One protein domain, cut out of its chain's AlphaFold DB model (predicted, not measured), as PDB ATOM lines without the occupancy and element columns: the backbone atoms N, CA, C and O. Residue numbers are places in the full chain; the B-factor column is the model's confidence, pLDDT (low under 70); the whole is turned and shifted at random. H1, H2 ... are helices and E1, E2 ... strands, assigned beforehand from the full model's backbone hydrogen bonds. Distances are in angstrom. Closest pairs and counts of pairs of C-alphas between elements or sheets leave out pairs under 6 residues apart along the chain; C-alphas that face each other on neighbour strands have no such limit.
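What this domain is: This is residues 51 to 152 of the 501 residues of an uncharacterized protein of Coprococcus comes (UniProt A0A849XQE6). Two small lobes stand end to end in a loose rod. One lobe holds a two-stranded sheet, E1 and E2, with helix H2 near E1 and helix H3 near E2, while the other is made of three helices, with H4 and H5 both packed on H1 and the three centres forming a triangle. Two stretches of chain without named elements, residues 64 to 66 and 114 to 121, join the lobes. The printed part has 102 residues with five named helices and two named strands in the order H1, E1, H2, H3, E2, H4, H5; the sheet is antiparallel and the class is mostly helix. The whole is loose, with a radius of gyration of the C-alphas of 17.3 A and spans of 53 by 25 by 18 A.

Where its parts are: E1 is residues 67 to 69, 7.0 A from first to last C-alpha, beginning at C-alpha 67 at (171.193, 260.590, 131.431). E2 is residues 111 to 113, 7.1 A. H2 is residues 79 to 86, 10.3 A, and H3 is residues 93 to 101, 12.3 A. H1 is residues 51 to 63, 17.6 A, beginning at C-alpha 51 at (178.713, 273.918, 152.070). H4, the longest helix, is residues 122 to 137, 22.5 A. H5 is residues 143 to 150, 10.5 A, ending at C-alpha 150 at (180.913, 259.442, 151.656).

How they stand to each other: E1 and E2 are antiparallel neighbours, their directions at 148 degrees; N 68 and O 112 are within hydrogen-bond range at 2.8 A, and so are N 112 and O 68 at 2.8 A. Residues 67 to 68 of E1 also pair, antiparallel, with residues 75 to 76. The closest C-alphas of E1 and H2 are those of Trp 67 and Leu 79, 6.8 A apart; those of H3 and E2 are Val 100 and Ile 111, 6.0 A. H2 and H3 touch, closest at the C-alphas of Phe 83 and Leu 93, 6.3 A apart, and are only just about perpendicular at 70.2 degrees. H1 touches H5, closest at the C-alphas of Val 54 and Gln 145, 6.7 A apart, at a shallow tilt of 25 degrees, the same way. H4 touches H1 with residues 125 to 132 alone, closest at the C-alphas of Leu 128 and Lys 53, 6.8 A apart, at a steep tilt of 43 degrees, opposite ways. The helix packing is mostly crossed, but only just: 1 of these 3 touching pairs is at a shallow tilt. H4 and H5 are only just apart, their closest C-alphas at 8.4 A. H1 is apart from H2, H3 and E2. In H1, H2, H3, H4 and H5 every O i to N i+4 pair is within hydrogen-bond range.

The domain as a whole: The two C-alphas farthest apart, those of Gly 90 and Lys 138, are 53.3 A apart. The printed part has no cut and no long link; the links from H1 to E1 and from H4 to H5 are tight. The mean pLDDT of the printed part is 82.4, and residues 63 to 64 and 115 to 119 are under 70.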
ATOM      1  N   GLU A  51     179.919 274.489 152.690       88.50
ATOM      2  CA  GLU A  51     178.713 273.918 152.070       88.50
ATOM      3  C   GLU A  51     178.764 274.009 150.540       88.50
ATOM      4  O   GLU A  51     178.694 272.992 149.857       88.50
ATOM      5  N   GLU A  52     179.040 275.198 149.989       87.94
ATOM      6  CA  GLU A  52     179.143 275.394 148.537       87.94
ATOM      7  C   GLU A  52     180.240 274.516 147.914       87.94
ATOM      8  O   GLU A  52     180.127 274.078 146.770       87.94
ATOM      9  N   LYS A  53     181.333 274.252 148.644       90.06
ATOM     10  CA  LYS A  53     182.400 273.352 148.183       90.06
ATOM     11  C   LYS A  53     181.966 271.887 148.201       90.06
ATOM     12  O   LYS A  53     182.298 271.169 147.259       90.06
ATOM     13  N   VAL A  54     181.265 271.447 149.247       89.25
ATOM     14  CA  VAL A  54     180.720 270.086 149.352       89.25
ATOM     15  C   VAL A  54     179.702 269.858 148.239       89.25
ATOM     16  O   VAL A  54     179.853 268.907 147.473       89.25
ATOM     17  N   ASP A  55     178.759 270.777 148.059       86.50
ATOM     18  CA  ASP A  55     177.731 270.684 147.022       86.50
ATOM     19  C   ASP A  55     178.335 270.694 145.615       86.50
ATOM     20  O   ASP A  55     177.916 269.924 144.756       86.50
ATOM     21  N   LEU A  56     179.388 271.480 145.365       85.75
ATOM     22  CA  LEU A  56     180.108 271.434 144.088       85.75
ATOM     23  C   LEU A  56     180.837 270.109 143.849       85.75
ATOM     24  O   LEU A  56     180.963 269.688 142.698       85.75
ATOM     25  N   TYR A  57     181.350 269.468 144.901       86.38
ATOM     26  CA  TYR A  57     182.023 268.175 144.786       86.38
ATOM     27  C   TYR A  57     181.006 267.074 144.473       86.38
ATOM     28  O   TYR A  57     181.208 266.294 143.539       86.38
ATOM     29  N   VAL A  58     179.882 267.071 145.191       84.19
ATOM     30  CA  VAL A  58     178.731 266.194 144.932       84.19
ATOM     31  C   VAL A  58     178.221 266.413 143.508       84.19
ATOM     32  O   VAL A  58     178.175 265.474 142.713       84.19
ATOM     33  N   HIS A  59     177.972 267.669 143.129       80.06
ATOM     34  CA  HIS A  59     177.542 268.033 141.784       80.06
ATOM     35  C   HIS A  59     178.540 267.577 140.720       80.06
ATOM     36  O   HIS A  59     178.123 267.088 139.681       80.06
ATOM     37  N   TYR A  60     179.854 267.660 140.948       78.62
ATOM     38  CA  TYR A  60     180.831 267.133 139.996       78.62
ATOM     39  C   TYR A  60     180.678 265.623 139.787       78.62
ATOM     40  O   TYR A  60     180.590 265.166 138.642       78.62
ATOM     41  N   ARG A  61     180.605 264.853 140.879       76.31
ATOM     42  CA  ARG A  61     180.461 263.388 140.834       76.31
ATOM     43  C   ARG A  61     179.140 262.978 140.178       76.31
ATOM     44  O   ARG A  61     179.089 261.968 139.473       76.31
ATOM     45  N   GLU A  62     178.105 263.799 140.324       71.81
ATOM     46  CA  GLU A  62     176.806 263.621 139.678       71.81
ATOM     47  C   GLU A  62     176.735 264.164 138.243       71.81
ATOM     48  O   GLU A  62     176.021 263.604 137.420       71.81
ATOM     49  N   SER A  63     177.497 265.195 137.880       66.44
ATOM     50  CA  SER A  63     177.496 265.811 136.542       66.44
ATOM     51  C   SER A  63     178.067 264.887 135.461       66.44
ATOM     52  O   SER A  63     177.721 265.001 134.284       66.44
ATOM     53  N   GLY A  64     178.878 263.901 135.861       63.84
ATOM     54  CA  GLY A  64     179.278 262.782 135.005       63.84
ATOM     55  C   GLY A  64     178.102 261.891 134.576       63.84
ATOM     56  O   GLY A  64     178.243 261.109 133.636       63.84
ATOM     57  N   LYS A  65     176.937 262.019 135.227       72.44
ATOM     58  CA  LYS A  65     175.693 261.306 134.928       72.44
ATOM     59  C   LYS A  65     174.833 262.113 133.938       72.44
ATOM     60  O   LYS A  65     174.039 262.980 134.316       72.44
ATOM     61  N   ARG A  66     175.054 261.848 132.643       73.75
ATOM     62  CA  ARG A  66     174.484 262.576 131.491       73.75
ATOM     63  C   ARG A  66     173.047 262.191 131.135       73.75
ATOM     64  O   ARG A  66     172.428 262.894 130.339       73.75
ATOM     65  N   TRP A  67     172.535 261.105 131.696       82.81
ATOM     66  CA  TRP A  67     171.193 260.590 131.431       82.81
ATOM     67  C   TRP A  67     170.382 260.573 132.722       82.81
ATOM     68  O   TRP A  67     170.951 260.356 133.788       82.81
ATOM     69  N   ARG A  68     169.073 260.805 132.644       86.31
ATOM     70  CA  ARG A  68     168.148 260.781 133.781       86.31
ATOM     71  C   ARG A  68     166.895 259.999 133.405       86.31
ATOM     72  O   ARG A  68     166.387 260.195 132.307       86.31
ATOM     73  N   CYS A  69     166.396 259.158 134.305       87.25
ATOM     74  CA  CYS A  69     165.026 258.650 134.227       87.25
ATOM     75  C   CYS A  69     164.080 259.701 134.815       87.25
ATOM     76  O   CYS A  69     164.273 260.147 135.948       87.25
ATOM     77  N   ASN A  70     163.101 260.145 134.032       85.44
ATOM     78  CA  ASN A  70     162.224 261.249 134.417       85.44
ATOM     79  C   ASN A  70     161.282 260.868 135.566       85.44
ATOM     80  O   ASN A  70     160.964 261.718 136.389       85.44
ATOM     81  N   GLU A  71     160.878 259.604 135.637       85.88
ATOM     82  CA  GLU A  71     159.908 259.090 136.602       85.88
ATOM     83  C   GLU A  71     160.553 258.809 137.964       85.88
ATOM     84  O   GLU A  71     159.967 259.117 138.995       85.88
ATOM     85  N   THR A  72     161.775 258.264 137.991       81.31
ATOM     86  CA  THR A  72     162.485 257.955 139.248       81.31
ATOM     87  C   THR A  72     163.428 259.067 139.701       81.31
ATOM     88  O   THR A  72     163.899 259.064 140.836       81.31
ATOM     89  N   GLY A  73     163.762 260.008 138.815       73.56
ATOM     90  CA  GLY A  73     164.748 261.059 139.062       73.56
ATOM     91  C   GLY A  73     166.206 260.580 139.070       73.56
ATOM     92  O   GLY A  73     167.114 261.412 139.150       73.56
ATOM     93  N   GLU A  74     166.463 259.272 138.947       80.38
ATOM     94  CA  GLU A  74     167.815 258.712 138.967       80.38
ATOM     95  C   GLU A  74     168.644 259.132 137.752       80.38
ATOM     96  O   GLU A  74     168.137 259.258 136.635       80.38
ATOM     97  N   ARG A  75     169.957 259.305 137.965       81.19
ATOM     98  CA  ARG A  75     170.910 259.731 136.932       81.19
ATOM     99  C   ARG A  75     171.954 258.651 136.632       81.19
ATOM    100  O   ARG A  75     172.482 258.011 137.541       81.19
ATOM    101  N   PHE A  76     172.336 258.540 135.363       80.56
ATOM    102  CA  PHE A  76     173.241 257.528 134.811       80.56
ATOM    103  C   PHE A  76     174.360 258.162 133.979       80.56
ATOM    104  O   PHE A  76     174.136 259.165 133.292       80.56
ATOM    105  N   ARG A  77     175.576 257.592 134.009       75.19
ATOM    106  CA  ARG A  77     176.705 258.085 133.189       75.19
ATOM    107  C   ARG A  77     176.507 257.735 131.721       75.19
ATOM    108  O   ARG A  77     176.804 258.553 130.852       75.19
ATOM    109  N   SER A  78     175.924 256.573 131.457       81.88
ATOM    110  CA  SER A  78     175.589 256.087 130.122       81.88
ATOM    111  C   SER A  78     174.189 255.462 130.078       81.88
ATOM    112  O   SER A  78     173.619 255.124 131.115       81.88
ATOM    113  N   LEU A  79     173.640 255.273 128.872       84.75
ATOM    114  CA  LEU A  79     172.431 254.457 128.689       84.75
ATOM    115  C   LEU A  79     172.674 252.985 129.046       84.75
ATOM    116  O   LEU A  79     171.734 252.291 129.408       84.75
ATOM    117  N   ASP A  80     173.922 252.528 129.001       86.12
ATOM    118  CA  ASP A  80     174.306 251.156 129.333       86.12
ATOM    119  C   ASP A  80     174.209 250.918 130.849       86.12
ATOM    120  O   ASP A  80     173.850 249.830 131.291       86.12
ATOM    121  N   ASP A  81     174.466 251.946 131.665       83.62
ATOM    122  CA  ASP A  81     174.236 251.899 133.115       83.62
ATOM    123  C   ASP A  81     172.739 251.806 133.433       83.62
ATOM    124  O   ASP A  81     172.340 251.030 134.297       83.62
ATOM    125  N   ALA A  82     171.911 252.573 132.714       84.50
ATOM    126  CA  ALA A  82     170.458 252.509 132.854       84.50
ATOM    127  C   ALA A  82     169.920 251.143 132.398       84.50
ATOM    128  O   ALA A  82     169.065 250.562 133.060       84.50
ATOM    129  N   PHE A  83     170.470 250.598 131.309       88.56
ATOM    130  CA  PHE A  83     170.128 249.274 130.798       88.56
ATOM    131  C   PHE A  83     170.474 248.164 131.785       88.56
ATOM    132  O   PHE A  83     169.640 247.312 132.057       88.56
ATOM    133  N   ARG A  84     171.676 248.191 132.373       88.00
ATOM    134  CA  ARG A  84     172.086 247.202 133.382       88.00
ATOM    135  C   ARG A  84     171.181 247.194 134.607       88.00
ATOM    136  O   ARG A  84     171.051 246.159 135.245       88.00
ATOM    137  N   LYS A  85     170.592 248.341 134.948       86.81
ATOM    138  CA  LYS A  85     169.728 248.466 136.122       86.81
ATOM    139  C   LYS A  85     168.271 248.097 135.844       86.81
ATOM    140  O   LYS A  85     167.639 247.482 136.693       86.81
ATOM    141  N   TYR A  86     167.737 248.500 134.694       88.12
ATOM    142  CA  TYR A  86     166.305 248.400 134.393       88.12
ATOM    143  C   TYR A  86     165.958 247.428 133.258       88.12
ATOM    144  O   TYR A  86     164.782 247.276 132.926       88.12
ATOM    145  N   GLY A  87     166.958 246.796 132.642       87.25
ATOM    146  CA  GLY A  87     166.763 245.808 131.587       87.25
ATOM    147  C   GLY A  87     166.106 244.539 132.118       87.25
ATOM    148  O   GLY A  87     166.402 244.087 133.224       87.25
ATOM    149  N   LYS A  88     165.208 243.973 131.318       88.94
ATOM    150  CA  LYS A  88     164.528 242.702 131.570       88.94
ATOM    151  C   LYS A  88     165.029 241.639 130.594       88.94
ATOM    152  O   LYS A  88     165.653 241.942 129.577       88.94
ATOM    153  N   GLU A  89     164.763 240.381 130.914       82.69
ATOM    154  CA  GLU A  89     165.148 239.246 130.076       82.69
ATOM    155  C   GLU A  89     164.541 239.374 128.665       82.69
ATOM    156  O   GLU A  89     163.354 239.660 128.512       82.69
ATOM    157  N   GLY A  90     165.379 239.242 127.631       81.56
ATOM    158  CA  GLY A  90     165.006 239.463 126.226       81.56
ATOM    159  C   GLY A  90     165.171 240.900 125.707       81.56
ATOM    160  O   GLY A  90     165.084 241.121 124.496       81.56
ATOM    161  N   ASP A  91     165.460 241.886 126.564       89.06
ATOM    162  CA  ASP A  91     165.785 243.235 126.101       89.06
ATOM    163  C   ASP A  91     167.163 243.308 125.436       89.06
ATOM    164  O   ASP A  91     168.111 242.613 125.801       89.06
ATOM    165  N   THR A  92     167.321 244.268 124.523       89.75
ATOM    166  CA  THR A  92     168.640 244.653 124.014       89.75
ATOM    167  C   THR A  92     168.899 246.137 124.217       89.75
ATOM    168  O   THR A  92     168.016 246.990 124.085       89.75
ATOM    169  N   LEU A  93     170.160 246.471 124.478       88.31
ATOM    170  CA  LEU A  93     170.613 247.849 124.636       88.31
ATOM    171  C   LEU A  93     170.313 248.715 123.395       88.31
ATOM    172  O   LEU A  93     170.056 249.915 123.510       88.31
ATOM    173  N   GLY A  94     170.295 248.102 122.206       87.75
ATOM    174  CA  GLY A  94     169.903 248.755 120.955       87.75
ATOM    175  C   GLY A  94     168.449 249.238 120.960       87.75
ATOM    176  O   GLY A  94     168.172 250.351 120.502       87.75
ATOM    177  N   VAL A  95     167.532 248.459 121.543       89.75
ATOM    178  CA  VAL A  95     166.116 248.833 121.687       89.75
ATOM    179  C   VAL A  95     165.961 250.024 122.631       89.75
ATOM    180  O   VAL A  95     165.274 250.983 122.271       89.75
ATOM    181  N   LEU A  96     166.649 250.023 123.780       89.44
ATOM    182  CA  LEU A  96     166.654 251.167 124.698       89.44
ATOM    183  C   LEU A  96     167.172 252.436 124.001       89.44
ATOM    184  O   LEU A  96     166.508 253.472 124.028       89.44
ATOM    185  N   ARG A  97     168.329 252.362 123.329       91.12
ATOM    186  CA  ARG A  97     168.918 253.510 122.612       91.12
ATOM    187  C   ARG A  97     167.972 254.068 121.544       91.12
ATOM    188  O   ARG A  97     167.834 255.285 121.428       91.12
ATOM    189  N   SER A  98     167.307 253.194 120.787       90.81
ATOM    190  CA  SER A  98     166.320 253.568 119.764       90.81
ATOM    191  C   SER A  98     165.094 254.261 120.367       90.81
ATOM    192  O   SER A  98     164.695 255.321 119.882       90.81
ATOM    193  N   ARG A  99     164.532 253.719 121.457       89.75
ATOM    194  CA  ARG A  99     163.379 254.313 122.156       89.75
ATOM    195  C   ARG A  99     163.712 255.683 122.737       89.75
ATOM    196  O   ARG A  99     162.996 256.637 122.452       89.75
ATOM    197  N   VAL A 100     164.848 255.806 123.424       88.81
ATOM    198  CA  VAL A 100     165.343 257.085 123.961       88.81
ATOM    199  C   VAL A 100     165.545 258.121 122.856       88.81
ATOM    200  O   VAL A 100     165.127 259.266 123.005       88.81
ATOM    201  N   LYS A 101     166.128 257.731 121.714       87.06
ATOM    202  CA  LYS A 101     166.318 258.629 120.562       87.06
ATOM    203  C   LYS A 101     164.993 259.146 119.995       87.06
ATOM    204  O   LYS A 101     164.936 260.285 119.546       87.06
ATOM    205  N   LYS A 102     163.950 258.313 120.000       87.75
ATOM    206  CA  LYS A 102     162.601 258.661 119.530       87.75
ATOM    207  C   LYS A 102     161.747 259.346 120.607       87.75
ATOM    208  O   LYS A 102     160.608 259.692 120.325       87.75
ATOM    209  N   GLY A 103     162.271 259.531 121.822       83.50
ATOM    210  CA  GLY A 103     161.517 260.080 122.954       83.50
ATOM    211  C   GLY A 103     160.410 259.153 123.466       83.50
ATOM    212  O   GLY A 103     159.494 259.611 124.137       83.50
ATOM    213  N   HIS A 104     160.466 257.861 123.133       90.56
ATOM    214  CA  HIS A 104     159.477 256.875 123.558       90.56
ATOM    215  C   HIS A 104     159.830 256.296 124.927       90.56
ATOM    216  O   HIS A 104     161.005 256.136 125.268       90.56
ATOM    217  N   THR A 105     158.803 255.885 125.667       88.69
ATOM    218  CA  THR A 105     158.981 255.176 126.933       88.69
ATOM    219  C   THR A 105     159.585 253.785 126.706       88.69
ATOM    220  O   THR A 105     159.312 253.098 125.712       88.69
ATOM    221  N   TRP A 106     160.425 253.343 127.636       88.75
ATOM    222  CA  TRP A 106     160.975 251.993 127.721       88.75
ATOM    223  C   TRP A 106     160.606 251.424 129.089       88.75
ATOM    224  O   TRP A 106     160.976 251.991 130.111       88.75
ATOM    225  N   HIS A 107     159.788 250.366 129.103       88.44
ATOM    226  CA  HIS A 107     159.156 249.827 130.320       88.44
ATOM    227  C   HIS A 107     158.405 250.875 131.154       88.44
ATOM    228  O   HIS A 107     158.458 250.850 132.377       88.44
ATOM    229  N   GLY A 108     157.733 251.821 130.493       82.62
ATOM    230  CA  GLY A 108     157.026 252.914 131.168       82.62
ATOM    231  C   GLY A 108     157.930 254.035 131.694       82.62
ATOM    232  O   GLY A 108     157.414 254.982 132.270       82.62
ATOM    233  N   MET A 109     159.248 253.963 131.468       87.62
ATOM    234  CA  MET A 109     160.211 254.991 131.867       87.62
ATOM    235  C   MET A 109     160.698 255.812 130.674       87.62
ATOM    236  O   MET A 109     160.985 255.279 129.599       87.62
ATOM    237  N   THR A 110     160.878 257.107 130.885       89.56
ATOM    238  CA  THR A 110     161.416 258.059 129.921       89.56
ATOM    239  C   THR A 110     162.824 258.441 130.344       89.56
ATOM    240  O   THR A 110     163.029 259.158 131.325       89.56
ATOM    241  N   ILE A 111     163.822 257.967 129.599       88.69
ATOM    242  CA  ILE A 111     165.220 258.320 129.856       88.69
ATOM    243  C   ILE A 111     165.615 259.470 128.934       88.69
ATOM    244  O   ILE A 111     165.594 259.334 127.713       88.69
ATOM    245  N   THR A 112     166.003 260.599 129.515       86.31
ATOM    246  CA  THR A 112     166.386 261.810 128.784       86.31
ATOM    247  C   THR A 112     167.828 262.203 129.067       86.31
ATOM    248  O   THR A 112     168.425 261.831 130.080       86.31
ATOM    249  N   ARG A 113     168.427 262.957 128.144       82.19
ATOM    250  CA  ARG A 113     169.755 263.539 128.343       82.19
ATOM    251  C   ARG A 113     169.616 264.825 129.157       82.19
ATOM    252  O   ARG A 113     168.858 265.711 128.775       82.19
ATOM    253  N   CYS A 114     170.360 264.950 130.254       76.44
ATOM    254  CA  CYS A 114     170.361 266.179 131.049       76.44
ATOM    255  C   CYS A 114     170.985 267.337 130.248       76.44
ATOM    256  O   CYS A 114     172.031 267.149 129.618       76.44
ATOM    257  N   GLN A 115     170.377 268.529 130.291       61.09
ATOM    258  CA  GLN A 115     170.996 269.750 129.761       61.09
ATOM    259  C   GLN A 115     172.283 270.047 130.546       61.09
ATOM    260  O   GLN A 115     172.327 269.897 131.768       61.09
ATOM    261  N   THR A 116     173.365 270.379 129.844       53.16
ATOM    262  CA  THR A 116     174.696 270.484 130.451       53.16
ATOM    263  C   THR A 116     174.940 271.879 131.013       53.16
ATOM    264  O   THR A 116     175.157 272.817 130.248       53.16
ATOM    265  N   GLU A 117     175.003 272.001 132.337       58.12
ATOM    266  CA  GLU A 117     175.765 273.078 132.973       58.12
ATOM    267  C   GLU A 117     177.263 272.919 132.668       58.12
ATOM    268  O   GLU A 117     177.731 271.828 132.315       58.12
ATOM    269  N   ARG A 118     178.033 274.012 132.787       61.97
ATOM    270  CA  ARG A 118     179.474 274.006 132.501       61.97
ATOM    271  C   ARG A 118     180.161 272.888 133.309       61.97
ATOM    272  O   ARG A 118     180.125 272.928 134.539       61.97
ATOM    273  N   PRO A 119     180.851 271.942 132.651       64.50
ATOM    274  CA  PRO A 119     181.540 270.875 133.355       64.50
ATOM    275  C   PRO A 119     182.686 271.447 134.194       64.50
ATOM    276  O   PRO A 119     183.490 272.253 133.712       64.50
ATOM    277  N   ILE A 120     182.764 271.022 135.455       70.38
ATOM    278  CA  ILE A 120     183.908 271.310 136.327       70.38
ATOM    279  C   ILE A 120     185.126 270.592 135.731       70.38
ATOM    280  O   ILE A 120     185.070 269.416 135.371       70.38
ATOM    281  N   THR A 121     186.235 271.308 135.579       74.62
ATOM    282  CA  THR A 121     187.467 270.748 135.006       74.62
ATOM    283  C   THR A 121     188.183 269.825 135.999       74.62
ATOM    284  O   THR A 121     188.027 269.961 137.212       74.62
ATOM    285  N   SER A 122     189.040 268.923 135.505       71.25
ATOM    286  CA  SER A 122     189.868 268.049 136.362       71.25
ATOM    287  C   SER A 122     190.731 268.840 137.365       71.25
ATOM    288  O   SER A 122     190.865 268.466 138.533       71.25
ATOM    289  N   ASN A 123     191.242 270.004 136.948       72.12
ATOM    290  CA  ASN A 123     192.024 270.896 137.810       72.12
ATOM    291  C   ASN A 123     191.165 271.570 138.893       72.12
ATOM    292  O   ASN A 123     191.602 271.697 140.041       72.12
ATOM    293  N   GLU A 124     189.940 271.989 138.555       76.06
ATOM    294  CA  GLU A 124     188.984 272.540 139.524       76.06
ATOM    295  C   GLU A 124     188.552 271.468 140.536       76.06
ATOM    296  O   GLU A 124     188.518 271.752 141.733       76.06
ATOM    297  N   HIS A 125     188.322 270.231 140.088       81.19
ATOM    298  CA  HIS A 125     188.024 269.094 140.958       81.19
ATOM    299  C   HIS A 125     189.186 268.757 141.902       81.19
ATOM    300  O   HIS A 125     188.982 268.604 143.105       81.19
ATOM    301  N   SER A 126     190.418 268.708 141.393       77.38
ATOM    302  CA  SER A 126     191.613 268.440 142.210       77.38
ATOM    303  C   SER A 126     191.819 269.521 143.276       77.38
ATOM    304  O   SER A 126     192.067 269.231 144.447       77.38
ATOM    305  N   SER A 127     191.631 270.788 142.897       81.12
ATOM    306  CA  SER A 127     191.704 271.924 143.822       81.12
ATOM    307  C   SER A 127     190.606 271.872 144.891       81.12
ATOM    308  O   SER A 127     190.866 272.157 146.062       81.12
ATOM    309  N   LEU A 128     189.386 271.488 144.501       86.56
ATOM    310  CA  LEU A 128     188.243 271.326 145.398       86.56
ATOM    311  C   LEU A 128     188.467 270.186 146.399       86.56
ATOM    312  O   LEU A 128     188.295 270.391 147.598       86.56
ATOM    313  N   THR A 129     188.944 269.038 145.914       86.00
ATOM    314  CA  THR A 129     189.292 267.857 146.720       86.00
ATOM    315  C   THR A 129     190.315 268.219 147.793       86.00
ATOM    316  O   THR A 129     190.082 267.997 148.980       86.00
ATOM    317  N   ASN A 130     191.412 268.878 147.408       81.88
ATOM    318  CA  ASN A 130     192.454 269.309 148.345       81.88
ATOM    319  C   ASN A 130     191.947 270.341 149.363       81.88
ATOM    320  O   ASN A 130     192.355 270.325 150.526       81.88
ATOM    321  N   SER A 131     191.043 271.238 148.953       86.06
ATOM    322  CA  SER A 131     190.421 272.184 149.882       86.06
ATOM    323  C   SER A 131     189.524 271.481 150.900       86.06
ATOM    324  O   SER A 131     189.562 271.868 152.065       86.06
ATOM    325  N   LEU A 132     188.720 270.498 150.484       89.50
ATOM    326  CA  LEU A 132     187.832 269.743 151.375       89.50
ATOM    327  C   LEU A 132     188.628 268.854 152.335       89.50
ATOM    328  O   LEU A 132     188.346 268.875 153.528       89.50
ATOM    329  N   LYS A 133     189.703 268.195 151.873       84.50
ATOM    330  CA  LYS A 133     190.631 267.449 152.748       84.50
ATOM    331  C   LYS A 133     191.240 268.334 153.837       84.50
ATOM    332  O   LYS A 133     191.403 267.898 154.972       84.50
ATOM    333  N   ARG A 134     191.560 269.593 153.515       80.19
ATOM    334  CA  ARG A 134     192.088 270.556 154.494       80.19
ATOM    335  C   ARG A 134     191.053 270.941 155.550       80.19
ATOM    336  O   ARG A 134     191.414 271.013 156.716       80.19
ATOM    337  N   HIS A 135     189.813 271.214 155.148       84.12
ATOM    338  CA  HIS A 135     188.732 271.518 156.091       84.12
ATOM    339  C   HIS A 135     188.396 270.292 156.961       84.12
ATOM    340  O   HIS A 135     188.203 270.433 158.165       84.12
ATOM    341  N   LEU A 136     188.434 269.085 156.379       82.50
ATOM    342  CA  LEU A 136     188.268 267.817 157.096       82.50
ATOM    343  C   LEU A 136     189.360 267.634 158.160       82.50
ATOM    344  O   LEU A 136     189.050 267.379 159.315       82.50
ATOM    345  N   GLY A 137     190.632 267.856 157.804       73.31
ATOM    346  CA  GLY A 137     191.757 267.775 158.746       73.31
ATOM    347  C   GLY A 137     191.747 268.837 159.854       73.31
ATOM    348  O   GLY A 137     192.475 268.696 160.830       73.31
ATOM    349  N   LYS A 138     190.937 269.891 159.712       77.44
ATOM    350  CA  LYS A 138     190.712 270.916 160.738       77.44
ATOM    351  C   LYS A 138     189.447 270.684 161.574       77.44
ATOM    352  O   LYS A 138     189.189 271.475 162.472       77.44
ATOM    353  N   GLY A 139     188.651 269.656 161.266       78.81
ATOM    354  CA  GLY A 139     187.366 269.410 161.928       78.81
ATOM    355  C   GLY A 139     186.280 270.441 161.592       78.81
ATOM    356  O   GLY A 139     185.361 270.637 162.374       78.81
ATOM    357  N   GLU A 140     186.384 271.131 160.451       86.88
ATOM    358  CA  GLU A 140     185.462 272.217 160.065       86.88
ATOM    359  C   GLU A 140     184.233 271.718 159.266       86.88
ATOM    360  O   GLU A 140     183.395 272.529 158.874       86.88
ATOM    361  N   LEU A 141     184.128 270.410 158.983       86.12
ATOM    362  CA  LEU A 141     182.973 269.804 158.303       86.12
ATOM    363  C   LEU A 141     181.975 269.257 159.322       86.12
ATOM    364  O   LEU A 141     182.367 268.616 160.293       86.12
ATOM    365  N   THR A 142     180.685 269.439 159.052       90.62
ATOM    366  CA  THR A 142     179.613 268.820 159.839       90.62
ATOM    367  C   THR A 142     179.434 267.343 159.473       90.62
ATOM    368  O   THR A 142     179.756 266.924 158.359       90.62
ATOM    369  N   GLU A 143     178.842 266.552 160.370       84.38
ATOM    370  CA  GLU A 143     178.517 265.139 160.103       84.38
ATOM    371  C   GLU A 143     177.651 264.956 158.845       84.38
ATOM    372  O   GLU A 143     177.902 264.075 158.023       84.38
ATOM    373  N   ALA A 144     176.686 265.853 158.616       86.44
ATOM    374  CA  ALA A 144     175.852 265.831 157.415       86.44
ATOM    375  C   ALA A 144     176.665 266.057 156.122       86.44
ATOM    376  O   ALA A 144     176.402 265.430 155.096       86.44
ATOM    377  N   GLN A 145     177.678 266.930 156.162       90.00
ATOM    378  CA  GLN A 145     178.578 267.175 155.029       90.00
ATOM    379  C   GLN A 145     179.511 265.986 154.776       90.00
ATOM    380  O   GLN A 145     179.759 265.630 153.623       90.00
ATOM    381  N   ILE A 146     180.006 265.348 155.836       84.88
ATOM    382  CA  ILE A 146     180.839 264.142 155.748       84.88
ATOM    383  C   ILE A 146     180.051 263.005 155.093       84.88
ATOM    384  O   ILE A 146     180.561 262.351 154.184       84.88
ATOM    385  N   GLU A 147     178.792 262.816 155.481       85.44
ATOM    386  CA  GLU A 147     177.917 261.799 154.898       85.44
ATOM    387  C   GLU A 147     177.627 262.061 153.407       85.44
ATOM    388  O   GLU A 147     177.724 261.145 152.586       85.44
ATOM    389  N   LYS A 148     177.381 263.322 153.009       88.31
ATOM    390  CA  LYS A 148     177.276 263.709 151.585       88.31
ATOM    391  C   LYS A 148     178.531 263.314 150.792       88.31
ATOM    392  O   LYS A 148     178.429 262.791 149.683       88.31
ATOM    393  N   LEU A 149     179.716 263.549 151.359       86.12
ATOM    394  CA  LEU A 149     180.995 263.220 150.725       86.12
ATOM    395  C   LEU A 149     181.245 261.702 150.652       86.12
ATOM    396  O   LEU A 149     181.753 261.232 149.631       86.12
ATOM    397  N   ARG A 150     180.839 260.921 151.667       83.50
ATOM    398  CA  ARG A 150     180.913 259.442 151.656       83.50
ATOM    399  C   ARG A 150     180.122 258.838 150.512       83.50
ATOM    400  O   ARG A 150     180.659 258.025 149.768       83.50
ATOM    401  N   ARG A 151     178.895 259.312 150.297       81.44
ATOM    402  CA  ARG A 151     178.029 258.863 149.190       81.44
ATOM    403  C   ARG A 151     178.594 259.156 147.797       81.44
ATOM    404  O   ARG A 151     178.079 258.646 146.807       81.44
ATOM    405  N   CYS A 152     179.631 259.986 147.717       79.94
ATOM    406  CA  CYS A 152     180.276 260.402 146.477       79.94
ATOM    407  C   CYS A 152     181.690 259.819 146.295       79.94
ATOM    408  O   CYS A 152     182.432 260.316 145.442       79.94
TER     409      CYS A 152